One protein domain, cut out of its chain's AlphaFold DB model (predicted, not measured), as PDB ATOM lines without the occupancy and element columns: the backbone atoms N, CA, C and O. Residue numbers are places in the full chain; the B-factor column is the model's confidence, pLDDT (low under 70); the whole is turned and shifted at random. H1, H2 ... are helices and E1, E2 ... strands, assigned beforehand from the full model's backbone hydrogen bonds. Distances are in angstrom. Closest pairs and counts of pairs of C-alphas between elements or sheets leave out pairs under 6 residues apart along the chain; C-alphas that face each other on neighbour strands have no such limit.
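What this domain is: This is residues 2 to 88 of the 106 residues of the protein "O-methyltransferase" of Klebsiella pneumoniae (UniProt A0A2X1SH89). A small sheet of two parallel strands, E1 and E2, stands beside the short helix H4, which lies in the middle of the domain and has the longer helix H3 side by side with it. H2 packs on H4 near the beginning of H4, and H1 meets the beginning of H3 and runs out at the far end from the sheet, where residues 2 to 8 stick out as a free arm. The printed part has 87 residues with four named helices and two named strands, in the order H1, H2, H3, E1, H4, E2, and its class is mostly helix. The whole is compact, with a radius of gyration of the C-alphas of 13.7 A, and the C-alphas span 41 by 30 by 22 A, the length being drawn out by H1.

How they stand to each other: E1, residues 59 to 63, and E2, residues 83 to 87, are parallel neighbours, their directions 13 degrees apart. N 62 and O 85 are 2.8 A apart and N 85 and O 60 are 2.9 A apart, both within hydrogen-bond range. With H4, residues 69 to 75, they form a strand-helix-strand unit, two parallel neighbour strands with a helix between them in the chain, and its crossover is right-handed. The closest C-alphas of H4 and E2 are those of Ala 75 and Leu 84, 6.3 A apart. H3, residues 42 to 55, touches H4 at a shallow tilt of 21 degrees, the same way, with the C-alphas of Ala 49 and Met 74 closest at 4.9 A. H2, residues 21 to 32, touches H4 with residues 23 to 27 alone, and Val 26 and Tyr 69 have the closest C-alphas, 6.4 A apart. H2 and H4 run opposite ways at a tilt of 37 degrees, only just steep. H1, residues 2 to 16, touches H3 with residues 9 to 13 alone, at a steep tilt of 55 degrees, the same way; the C-alphas of Ile 13 and Asn 43 are closest at 6.0 A. H1 is apart from E1, H4 and E2. In H1, H2, H3 and H4 every O i to N i+4 pair is within hydrogen-bond range.

Where its parts are: E1 measures 13.4 A and E2 13.2 A from first to last C-alpha; E2 ends at C-alpha 87, (180.096, 192.341, 159.830). H4 measures 10.2 A, H3 20.0 A and H2 16.1 A. H1 measures 21.1 A and begins at C-alpha 2, (171.316, 204.184, 132.092).

The domain as a whole: The two C-alphas farthest apart are those of Gln 3 and Asp 81, 42.5 A. The printed part has no cut and no long link. The mean pLDDT of the printed part is 97.5, and no printed residue is under 70.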
ATOM      1  N   GLN A   2     171.809 204.157 130.696       96.19
ATOM      2  CA  GLN A   2     171.316 204.184 132.092       96.19
ATOM      3  C   GLN A   2     169.784 204.289 132.219       96.19
ATOM      4  O   GLN A   2     169.176 203.518 132.949       96.19
ATOM      5  N   GLN A   3     169.146 205.187 131.459       97.19
ATOM      6  CA  GLN A   3     167.683 205.335 131.471       97.19
ATOM      7  C   GLN A   3     166.945 204.055 131.046       97.19
ATOM      8  O   GLN A   3     165.902 203.736 131.606       97.19
ATOM      9  N   GLN A   4     167.489 203.311 130.077       98.12
ATOM     10  CA  GLN A   4     166.890 202.056 129.619       98.12
ATOM     11  C   GLN A   4     167.002 200.974 130.696       98.12
ATOM     12  O   GLN A   4     166.025 200.280 130.945       98.12
ATOM     13  N   TRP A   5     168.151 200.864 131.371       98.06
ATOM     14  CA  TRP A   5     168.318 199.926 132.486       98.06
ATOM     15  C   TRP A   5     167.371 200.238 133.642       98.06
ATOM     16  O   TRP A   5     166.661 199.348 134.095       98.06
ATOM     17  N   SER A   6     167.258 201.508 134.039       98.00
ATOM     18  CA  SER A   6     166.309 201.913 135.080       98.00
ATOM     19  C   SER A   6     164.852 201.654 134.679       98.00
ATOM     20  O   SER A   6     164.054 201.248 135.517       98.00
ATOM     21  N   ALA A   7     164.487 201.841 133.406       98.25
ATOM     22  CA  ALA A   7     163.139 201.529 132.926       98.25
ATOM     23  C   ALA A   7     162.823 200.024 133.009       98.25
ATOM     24  O   ALA A   7     161.723 199.655 133.421       98.25
ATOM     25  N   VAL A   8     163.789 199.167 132.659       98.19
ATOM     26  CA  VAL A   8     163.654 197.705 132.771       98.19
ATOM     27  C   VAL A   8     163.553 197.276 134.235       98.19
ATOM     28  O   VAL A   8     162.634 196.531 134.572       98.19
ATOM     29  N   ASP A   9     164.425 197.783 135.112       98.12
ATOM     30  CA  ASP A   9     164.368 197.488 136.549       98.12
ATOM     31  C   ASP A   9     163.022 197.901 137.147       98.12
ATOM     32  O   ASP A   9     162.366 197.091 137.799       98.12
ATOM     33  N   ASN A  10     162.553 199.120 136.863       98.12
ATOM     34  CA  ASN A  10     161.266 199.610 137.357       98.12
ATOM     35  C   ASN A  10     160.100 198.726 136.903       98.12
ATOM     36  O   ASN A  10     159.193 198.451 137.690       98.12
ATOM     37  N   TYR A  11     160.117 198.279 135.644       98.44
ATOM     38  CA  TYR A  11     159.100 197.374 135.120       98.44
ATOM     39  C   TYR A  11     159.115 196.027 135.853       98.44
ATOM     40  O   TYR A  11     158.072 195.582 136.335       98.44
ATOM     41  N   LEU A  12     160.289 195.400 135.985       98.31
ATOM     42  CA  LEU A  12     160.431 194.090 136.625       98.31
ATOM     43  C   LEU A  12     160.090 194.139 138.115       98.31
ATOM     44  O   LEU A  12     159.344 193.289 138.595       98.31
ATOM     45  N   ILE A  13     160.592 195.145 138.836       98.38
ATOM     46  CA  ILE A  13     160.325 195.329 140.266       98.38
ATOM     47  C   ILE A  13     158.824 195.506 140.486       98.38
ATOM     48  O   ILE A  13     158.236 194.764 141.267       98.38
ATOM     49  N   LYS A  14     158.177 196.412 139.739       98.00
ATOM     50  CA  LYS A  14     156.736 196.664 139.875       98.00
ATOM     51  C   LYS A  14     155.883 195.433 139.557       98.00
ATOM     52  O   LYS A  14     154.815 195.273 140.141       98.00
ATOM     53  N   ALA A  15     156.313 194.602 138.609       98.31
ATOM     54  CA  ALA A  15     155.557 193.430 138.182       98.31
ATOM     55  C   ALA A  15     155.742 192.210 139.100       98.31
ATOM     56  O   ALA A  15     154.812 191.419 139.238       98.31
ATOM     57  N   LEU A  16     156.930 192.028 139.687       98.12
ATOM     58  CA  LEU A  16     157.319 190.771 140.339       98.12
ATOM     59  C   LEU A  16     157.507 190.880 141.853       98.12
ATOM     60  O   LEU A  16     157.472 189.856 142.534       98.12
ATOM     61  N   ILE A  17     157.743 192.082 142.381       98.06
ATOM     62  CA  ILE A  17     158.144 192.279 143.773       98.06
ATOM     63  C   ILE A  17     157.069 193.111 144.475       98.06
ATOM     64  O   ILE A  17     156.900 194.288 144.147       98.06
ATOM     65  N   PRO A  18     156.313 192.525 145.419       95.38
ATOM     66  CA  PRO A  18     155.319 193.274 146.171       95.38
ATOM     67  C   PRO A  18     155.999 194.337 147.040       95.38
ATOM     68  O   PRO A  18     157.099 194.124 147.549       95.38
ATOM     69  N   GLY A  19     155.330 195.477 147.218       94.44
ATOM     70  CA  GLY A  19     155.810 196.533 148.108       94.44
ATOM     71  C   GLY A  19     155.888 196.057 149.560       94.44
ATOM     72  O   GLY A  19     155.035 195.289 150.014       94.44
ATOM     73  N   ASP A  20     156.899 196.532 150.285       97.19
ATOM     74  CA  ASP A  20     157.167 196.144 151.665       97.19
ATOM     75  C   ASP A  20     157.473 197.382 152.524       97.19
ATOM     76  O   ASP A  20     158.583 197.919 152.462       97.19
ATOM     77  N   PRO A  21     156.528 197.806 153.383       97.25
ATOM     78  CA  PRO A  21     156.689 199.010 154.196       97.25
ATOM     79  C   PRO A  21     157.888 198.982 155.154       97.25
ATOM     80  O   PRO A  21     158.369 200.035 155.575       97.25
ATOM     81  N   VAL A  22     158.367 197.796 155.552       97.25
ATOM     82  CA  VAL A  22     159.544 197.671 156.422       97.25
ATOM     83  C   VAL A  22     160.807 197.959 155.623       97.25
ATOM     84  O   VAL A  22     161.661 198.706 156.097       97.25
ATOM     85  N   LEU A  23     160.911 197.404 154.415       98.12
ATOM     86  CA  LEU A  23     162.038 197.657 153.516       98.12
ATOM     87  C   LEU A  23     162.075 199.120 153.057       98.12
ATOM     88  O   LEU A  23     163.146 199.727 153.084       98.12
ATOM     89  N   ASP A  24     160.919 199.715 152.753       97.88
ATOM     90  CA  ASP A  24     160.811 201.143 152.427       97.88
ATOM     91  C   ASP A  24     161.343 202.009 153.579       97.88
ATOM     92  O   ASP A  24     162.188 202.887 153.389       97.88
ATOM     93  N   ARG A  25     160.934 201.703 154.815       98.06
ATOM     94  CA  ARG A  25     161.378 202.437 156.007       98.06
ATOM     95  C   ARG A  25     162.869 202.273 156.299       98.06
ATOM     96  O   ARG A  25     163.485 203.183 156.853       98.06
ATOM     97  N   VAL A  26     163.462 201.132 155.952       97.50
ATOM     98  CA  VAL A  26     164.914 200.923 156.067       97.50
ATOM     99  C   VAL A  26     165.654 201.837 155.095       97.50
ATOM    100  O   VAL A  26     166.558 202.548 155.525       97.50
ATOM    101  N   LEU A  27     165.224 201.907 153.832       97.38
ATOM    102  CA  LEU A  27     165.816 202.817 152.844       97.38
ATOM    103  C   LEU A  27     165.686 204.287 153.274       97.38
ATOM    104  O   LEU A  27     166.655 205.045 153.207       97.38
ATOM    105  N   GLU A  28     164.519 204.686 153.785       97.50
ATOM    106  CA  GLU A  28     164.309 206.033 154.328       97.50
ATOM    107  C   GLU A  28     165.240 206.346 155.505       97.50
ATOM    108  O   GLU A  28     165.791 207.447 155.591       97.50
ATOM    109  N   ASN A  29     165.423 205.396 156.425       96.44
ATOM    110  CA  ASN A  29     166.311 205.566 157.570       96.44
ATOM    111  C   ASN A  29     167.779 205.646 157.139       96.44
ATOM    112  O   ASN A  29     168.505 206.492 157.663       96.44
ATOM    113  N   ASN A  30     168.199 204.834 156.166       95.31
ATOM    114  CA  ASN A  30     169.560 204.857 155.626       95.31
ATOM    115  C   ASN A  30     169.865 206.216 154.996       95.31
ATOM    116  O   ASN A  30     170.888 206.832 155.306       95.31
ATOM    117  N   HIS A  31     168.926 206.732 154.201       95.31
ATOM    118  CA  HIS A  31     169.033 208.063 153.621       95.31
ATOM    119  C   HIS A  31     169.073 209.157 154.701       95.31
ATOM    120  O   HIS A  31     169.955 210.014 154.676       95.31
ATOM    121  N   ARG A  32     168.175 209.112 155.697       95.44
ATOM    122  CA  ARG A  32     168.121 210.102 156.790       95.44
ATOM    123  C   ARG A  32     169.389 210.113 157.643       95.44
ATOM    124  O   ARG A  32     169.805 211.174 158.096       95.44
ATOM    125  N   ALA A  33     170.004 208.953 157.851       91.88
ATOM    126  CA  ALA A  33     171.262 208.813 158.576       91.88
ATOM    127  C   ALA A  33     172.490 209.258 157.756       91.88
ATOM    128  O   ALA A  33     173.606 209.232 158.273       91.88
ATOM    129  N   GLY A  34     172.309 209.665 156.493       93.69
ATOM    130  CA  GLY A  34     173.402 210.072 155.614       93.69
ATOM    131  C   GLY A  34     174.323 208.914 155.234       93.69
ATOM    132  O   GLY A  34     175.512 209.132 154.985       93.69
ATOM    133  N   LEU A  35     173.806 207.679 155.225       92.06
ATOM    134  CA  LEU A  35     174.569 206.537 154.739       92.06
ATOM    135  C   LEU A  35     174.781 206.667 153.221       92.06
ATOM    136  O   LEU A  35     173.911 207.186 152.516       92.06
ATOM    137  N   PRO A  36     175.923 206.200 152.690       92.38
ATOM    138  CA  PRO A  36     176.099 206.068 151.250       92.38
ATOM    139  C   PRO A  36     174.976 205.217 150.649       92.38
ATOM    140  O   PRO A  36     174.635 204.179 151.212       92.38
ATOM    141  N   ALA A  37     174.445 205.624 149.493       93.69
ATOM    142  CA  ALA A  37     173.432 204.874 148.748       93.69
ATOM    143  C   ALA A  37     174.057 203.635 148.076       93.69
ATOM    144  O   ALA A  37     174.270 203.589 146.863       93.69
ATOM    145  N   HIS A  38     174.435 202.662 148.900       96.19
ATOM    146  CA  HIS A  38     175.002 201.370 148.511       96.19
ATOM    147  C   HIS A  38     174.040 200.214 148.799       96.19
ATOM    148  O   HIS A  38     174.427 199.050 148.707       96.19
ATOM    149  N   ASP A  39     172.788 200.524 149.135       97.38
ATOM    150  CA  ASP A  39     171.708 199.550 149.198       97.38
ATOM    151  C   ASP A  39     171.533 198.865 147.836       97.38
ATOM    152  O   ASP A  39     171.567 199.503 146.779       97.38
ATOM    153  N   VAL A  40     171.332 197.548 147.859       97.81
ATOM    154  CA  VAL A  40     170.991 196.790 146.652       97.81
ATOM    155  C   VAL A  40     169.606 197.191 146.139       97.81
ATOM    156  O   VAL A  40     168.715 197.545 146.914       97.81
ATOM    157  N   ALA A  41     169.381 197.077 144.831       97.94
ATOM    158  CA  ALA A  41     168.043 197.252 144.270       97.94
ATOM    159  C   ALA A  41     167.083 196.150 144.772       97.94
ATOM    160  O   ALA A  41     167.509 195.052 145.137       97.94
ATOM    161  N   ALA A  42     165.770 196.402 144.772       98.38
ATOM    162  CA  ALA A  42     164.784 195.440 145.285       98.38
ATOM    163  C   ALA A  42     164.852 194.069 144.581       98.38
ATOM    164  O   ALA A  42     164.775 193.030 145.233       98.38
ATOM    165  N   ASN A  43     165.074 194.049 143.263       98.44
ATOM    166  CA  ASN A  43     165.273 192.816 142.495       98.44
ATOM    167  C   ASN A  43     166.555 192.063 142.867       98.44
ATOM    168  O   ASN A  43     166.558 190.835 142.875       98.44
ATOM    169  N   GLN A  44     167.620 192.775 143.226       98.69
ATOM    170  CA  GLN A  44     168.855 192.173 143.724       98.69
ATOM    171  C   GLN A  44     168.663 191.602 145.138       98.69
ATOM    172  O   GLN A  44     169.111 190.492 145.410       98.69
ATOM    173  N   GLY A  45     167.933 192.299 146.015       98.56
ATOM    174  CA  GLY A  45     167.536 191.779 147.328       98.56
ATOM    175  C   GLY A  45     166.693 190.502 147.222       98.56
ATOM    176  O   GLY A  45     167.013 189.489 147.844       98.56
ATOM    177  N   GLN A  46     165.685 190.502 146.346       98.62
ATOM    178  CA  GLN A  46     164.872 189.317 146.060       98.62
ATOM    179  C   GLN A  46     165.706 188.166 145.482       98.62
ATOM    180  O   GLN A  46     165.468 187.003 145.802       98.62
ATOM    181  N   PHE A  47     166.705 188.462 144.648       98.75
ATOM    182  CA  PHE A  47     167.629 187.444 144.159       98.75
ATOM    183  C   PHE A  47     168.424 186.797 145.305       98.75
ATOM    184  O   PHE A  47     168.502 185.571 145.360       98.75
ATOM    185  N   LEU A  48     168.932 187.578 146.267       98.81
ATOM    186  CA  LEU A  48     169.594 187.040 147.465       98.81
ATOM    187  C   LEU A  48     168.649 186.159 148.295       98.81
ATOM    188  O   LEU A  48     169.029 185.056 148.684       98.81
ATOM    189  N   ALA A  49     167.408 186.598 148.508       98.69
ATOM    190  CA  ALA A  49     166.383 185.812 149.194       98.69
ATOM    191  C   ALA A  49     166.134 184.459 148.496       98.69
ATOM    192  O   ALA A  49     166.119 183.402 149.131       98.69
ATOM    193  N   LEU A  50     166.024 184.460 147.163       98.69
ATOM    194  CA  LEU A  50     165.899 183.228 146.381       98.69
ATOM    195  C   LEU A  50     167.124 182.318 146.530       98.69
ATOM    196  O   LEU A  50     166.950 181.110 146.673       98.69
ATOM    197  N   LEU A  51     168.345 182.862 146.548       98.81
ATOM    198  CA  LEU A  51     169.555 182.066 146.783       98.81
ATOM    199  C   LEU A  51     169.546 181.405 148.167       98.81
ATOM    200  O   LEU A  51     169.891 180.226 148.270       98.81
ATOM    201  N   VAL A  52     169.102 182.110 149.212       98.75
ATOM    202  CA  VAL A  52     168.944 181.531 150.559       98.75
ATOM    203  C   VAL A  52     167.970 180.352 150.534       98.75
ATOM    204  O   VAL A  52     168.299 179.277 151.037       98.75
ATOM    205  N   ARG A  53     166.814 180.507 149.873       98.56
ATOM    206  CA  ARG A  53     165.823 179.427 149.722       98.56
ATOM    207  C   ARG A  53     166.370 178.229 148.949       98.56
ATOM    208  O   ARG A  53     166.213 177.097 149.395       98.56
ATOM    209  N   ILE A  54     167.007 178.471 147.801       98.69
ATOM    210  CA  ILE A  54     167.548 177.425 146.916       98.69
ATOM    211  C   ILE A  54     168.639 176.621 147.627       98.69
ATOM    212  O   ILE A  54     168.694 175.401 147.495       98.69
ATOM    213  N   THR A  55     169.495 177.298 148.390       98.56
ATOM    214  CA  THR A  55     170.582 176.655 149.144       98.56
ATOM    215  C   THR A  55     170.129 176.066 150.476       98.56
ATOM    216  O   THR A  55     170.908 175.360 151.113       98.56
ATOM    217  N   GLN A  56     168.890 176.345 150.901       98.31
ATOM    218  CA  GLN A  56     168.355 175.980 152.214       98.31
ATOM    219  C   GLN A  56     169.293 176.416 153.349       98.31
ATOM    220  O   GLN A  56     169.557 175.663 154.292       98.31
ATOM    221  N   ALA A  57     169.856 177.623 153.228       98.44
ATOM    222  CA  ALA A  57     170.874 178.080 154.158       98.44
ATOM    223  C   ALA A  57     170.309 178.168 155.584       98.44
ATOM    224  O   ALA A  57     169.236 178.714 155.822       98.44
ATOM    225  N   LYS A  58     171.073 177.650 156.551       98.62
ATOM    226  CA  LYS A  58     170.829 177.849 157.990       98.62
ATOM    227  C   LYS A  58     171.794 178.844 158.622       98.62
ATOM    228  O   LYS A  58     171.562 179.307 159.732       98.62
ATOM    229  N   ARG A  59     172.912 179.129 157.953       98.75
ATOM    230  CA  ARG A  59     173.963 180.024 158.441       98.75
ATOM    231  C   ARG A  59     174.420 180.903 157.291       98.75
ATOM    232  O   ARG A  59     174.880 180.379 156.280       98.75
ATOM    233  N   ILE A  60     174.290 182.211 157.453       98.75
ATOM    234  CA  ILE A  60     174.703 183.211 156.467       98.75
ATOM    235  C   ILE A  60     175.776 184.086 157.107       98.75
ATOM    236  O   ILE A  60     175.626 184.516 158.250       98.75
ATOM    237  N   LEU A  61     176.857 184.329 156.370       98.62
ATOM    238  CA  LEU A  61     177.845 185.350 156.694       98.62
ATOM    239  C   LEU A  61     177.721 186.478 155.670       98.62
ATOM    240  O   LEU A  61     177.904 186.245 154.478       98.62
ATOM    241  N   GLU A  62     177.442 187.684 156.141       98.62
ATOM    242  CA  GLU A  62     177.440 188.909 155.345       98.62
ATOM    243  C   GLU A  62     178.635 189.786 155.751       98.62
ATOM    244  O   GLU A  62     178.918 189.971 156.935       98.62
ATOM    245  N   ILE A  63     179.360 190.313 154.763       97.62
ATOM    246  CA  ILE A  63     180.497 191.215 154.976       97.62
ATOM    247  C   ILE A  63     180.124 192.571 154.377       97.62
ATOM    248  O   ILE A  63     180.059 192.706 153.157       97.62
ATOM    249  N   GLY A  64     179.895 193.557 155.245       95.94
ATOM    250  CA  GLY A  64     179.320 194.863 154.926       95.94
ATOM    251  C   GLY A  64     177.818 194.888 155.211       95.94
ATOM    252  O   GLY A  64     177.028 194.462 154.374       95.94
ATOM    253  N   THR A  65     177.423 195.394 156.383       96.62
ATOM    254  CA  THR A  65     176.004 195.494 156.776       96.62
ATOM    255  C   THR A  65     175.361 196.775 156.253       96.62
ATOM    256  O   THR A  65     174.170 196.782 155.941       96.62
ATOM    257  N   LEU A  66     176.119 197.878 156.174       94.69
ATOM    258  CA  LEU A  66     175.586 199.218 155.910       94.69
ATOM    259  C   LEU A  66     174.394 199.524 156.844       94.69
ATOM    260  O   LEU A  66     174.558 199.595 158.060       94.69
ATOM    261  N   GLY A  67     173.197 199.693 156.281       94.88
ATOM    262  CA  GLY A  67     171.947 199.924 157.000       94.88
ATOM    263  C   GLY A  67     171.030 198.700 157.061       94.88
ATOM    264  O   GLY A  67     169.878 198.816 157.464       94.88
ATOM    265  N   GLY A  68     171.516 197.526 156.654       97.00
ATOM    266  CA  GLY A  68     170.833 196.246 156.846       97.00
ATOM    267  C   GLY A  68     169.771 195.886 155.805       97.00
ATOM    268  O   GLY A  68     168.998 194.954 156.027       97.00
ATOM    269  N   TYR A  69     169.701 196.593 154.671       98.44
ATOM    270  CA  TYR A  69     168.686 196.327 153.645       98.44
ATOM    271  C   TYR A  69     168.822 194.912 153.049       98.44
ATOM    272  O   TYR A  69     167.870 194.133 153.084       98.44
ATOM    273  N   SER A  70     170.017 194.533 152.574       98.38
ATOM    274  CA  SER A  70     170.317 193.167 152.097       98.38
ATOM    275  C   SER A  70     170.198 192.123 153.206       98.38
ATOM    276  O   SER A  70     169.690 191.025 152.970       98.38
ATOM    277  N   THR A  71     170.606 192.480 154.425       98.62
ATOM    278  CA  THR A  71     170.509 191.630 155.611       98.62
ATOM    279  C   THR A  71     169.073 191.174 155.848       98.62
ATOM    280  O   THR A  71     168.840 189.988 156.062       98.62
ATOM    281  N   ILE A  72     168.098 192.085 155.765       98.50
ATOM    282  CA  ILE A  72     166.679 191.762 155.971       98.50
ATOM    283  C   ILE A  72     166.158 190.828 154.875       98.50
ATOM    284  O   ILE A  72     165.452 189.870 155.194       98.50
ATOM    285  N   TRP A  73     166.524 191.064 153.610       98.69
ATOM    286  CA  TRP A  73     166.162 190.170 152.501       98.69
ATOM    287  C   TRP A  73     166.626 188.734 152.749       98.69
ATOM    288  O   TRP A  73     165.850 187.802 152.573       98.69
ATOM    289  N   MET A  74     167.872 188.553 153.191       98.81
ATOM    290  CA  MET A  74     168.428 187.227 153.464       98.81
ATOM    291  C   MET A  74     167.874 186.605 154.752       98.81
ATOM    292  O   MET A  74     167.532 185.425 154.769       98.81
ATOM    293  N   ALA A  75     167.768 187.384 155.831       98.50
ATOM    294  CA  ALA A  75     167.364 186.891 157.147       98.50
ATOM    295  C   ALA A  75     165.924 186.366 157.175       98.50
ATOM    296  O   ALA A  75     165.640 185.413 157.893       98.50
ATOM    297  N   ARG A  76     165.018 186.951 156.380       98.25
ATOM    298  CA  ARG A  76     163.613 186.508 156.288       98.25
ATOM    299  C   ARG A  76     163.444 185.099 155.731       98.25
ATOM    300  O   ARG A  76     162.414 184.480 155.971       98.25
ATOM    301  N   GLU A  77     164.436 184.618 154.995       98.62
ATOM    302  CA  GLU A  77     164.400 183.309 154.348       98.62
ATOM    303  C   GLU A  77     165.077 182.213 155.169       98.62
ATOM    304  O   GLU A  77     165.085 181.047 154.767       98.62
ATOM    305  N   LEU A  78     165.636 182.570 156.328       98.62
ATOM    306  CA  LEU A  78     166.172 181.605 157.273       98.62
ATOM    307  C   LEU A  78     165.039 180.857 157.996       98.62
ATOM    308  O   LEU A  78     164.003 181.445 158.317       98.62
ATOM    309  N   PRO A  79     165.233 179.564 158.317       98.06
ATOM    310  CA  PRO A  79     164.343 178.862 159.235       98.06
ATOM    311  C   PRO A  79     164.450 179.448 160.652       98.06
ATOM    312  O   PRO A  79     165.374 180.198 160.958       98.06
ATOM    313  N   ALA A  80     163.536 179.064 161.546       97.69
ATOM    314  CA  ALA A  80     163.508 179.569 162.924       97.69
ATOM    315  C   ALA A  80     164.805 179.306 163.720       97.69
ATOM    316  O   ALA A  80     165.131 180.073 164.617       97.69
ATOM    317  N   ASP A  81     165.549 178.242 163.391       97.81
ATOM    318  CA  ASP A  81     166.861 177.909 163.969       97.81
ATOM    319  C   ASP A  81     168.048 178.493 163.174       97.81
ATOM    320  O   ASP A  81     169.207 178.171 163.444       97.81
ATOM    321  N   GLY A  82     167.771 179.316 162.161       98.38
ATOM    322  CA  GLY A  82     168.767 179.912 161.286       98.38
ATOM    323  C   GLY A  82     169.464 181.121 161.905       98.38
ATOM    324  O   GLY A  82     168.926 181.830 162.752       98.38
ATOM    325  N   GLN A  83     170.692 181.375 161.460       98.56
ATOM    326  CA  GLN A  83     171.523 182.471 161.947       98.56
ATOM    327  C   GLN A  83     172.117 183.264 160.784       98.56
ATOM    328  O   GLN A  83     172.690 182.692 159.855       98.56
ATOM    329  N   LEU A  84     172.048 184.589 160.875       98.75
ATOM    330  CA  LEU A  84     172.787 185.498 160.007       98.75
ATOM    331  C   LEU A  84     173.791 186.272 160.860       98.75
ATOM    332  O   LEU A  84     173.406 187.006 161.768       98.75
ATOM    333  N   LEU A  85     175.077 186.101 160.563       98.56
ATOM    334  CA  LEU A  85     176.150 186.928 161.100       98.56
ATOM    335  C   LEU A  85     176.531 187.961 160.045       98.56
ATOM    336  O   LEU A  85     176.916 187.595 158.939       98.56
ATOM    337  N   THR A  86     176.441 189.240 160.388       98.12
ATOM    338  CA  THR A  86     176.850 190.337 159.508       98.12
ATOM    339  C   THR A  86     177.960 191.147 160.166       98.12
ATOM    340  O   THR A  86     177.980 191.300 161.390       98.12
ATOM    341  N   LEU A  87     178.925 191.603 159.368       97.31
ATOM    342  CA  LEU A  87     180.096 192.341 159.830       97.31
ATOM    343  C   LEU A  87     180.102 193.741 159.220       97.31
ATOM    344  O   LEU A  87     180.158 193.881 158.002       97.31
ATOM    345  N   GLU A  88     180.148 194.766 160.065       94.69
ATOM    346  CA  GLU A  88     180.284 196.159 159.643       94.69
ATOM    347  C   GLU A  88     181.466 196.808 160.356       94.69
ATOM    348  O   GLU A  88     181.558 196.802 161.586       94.69
TER     349      GLU A  88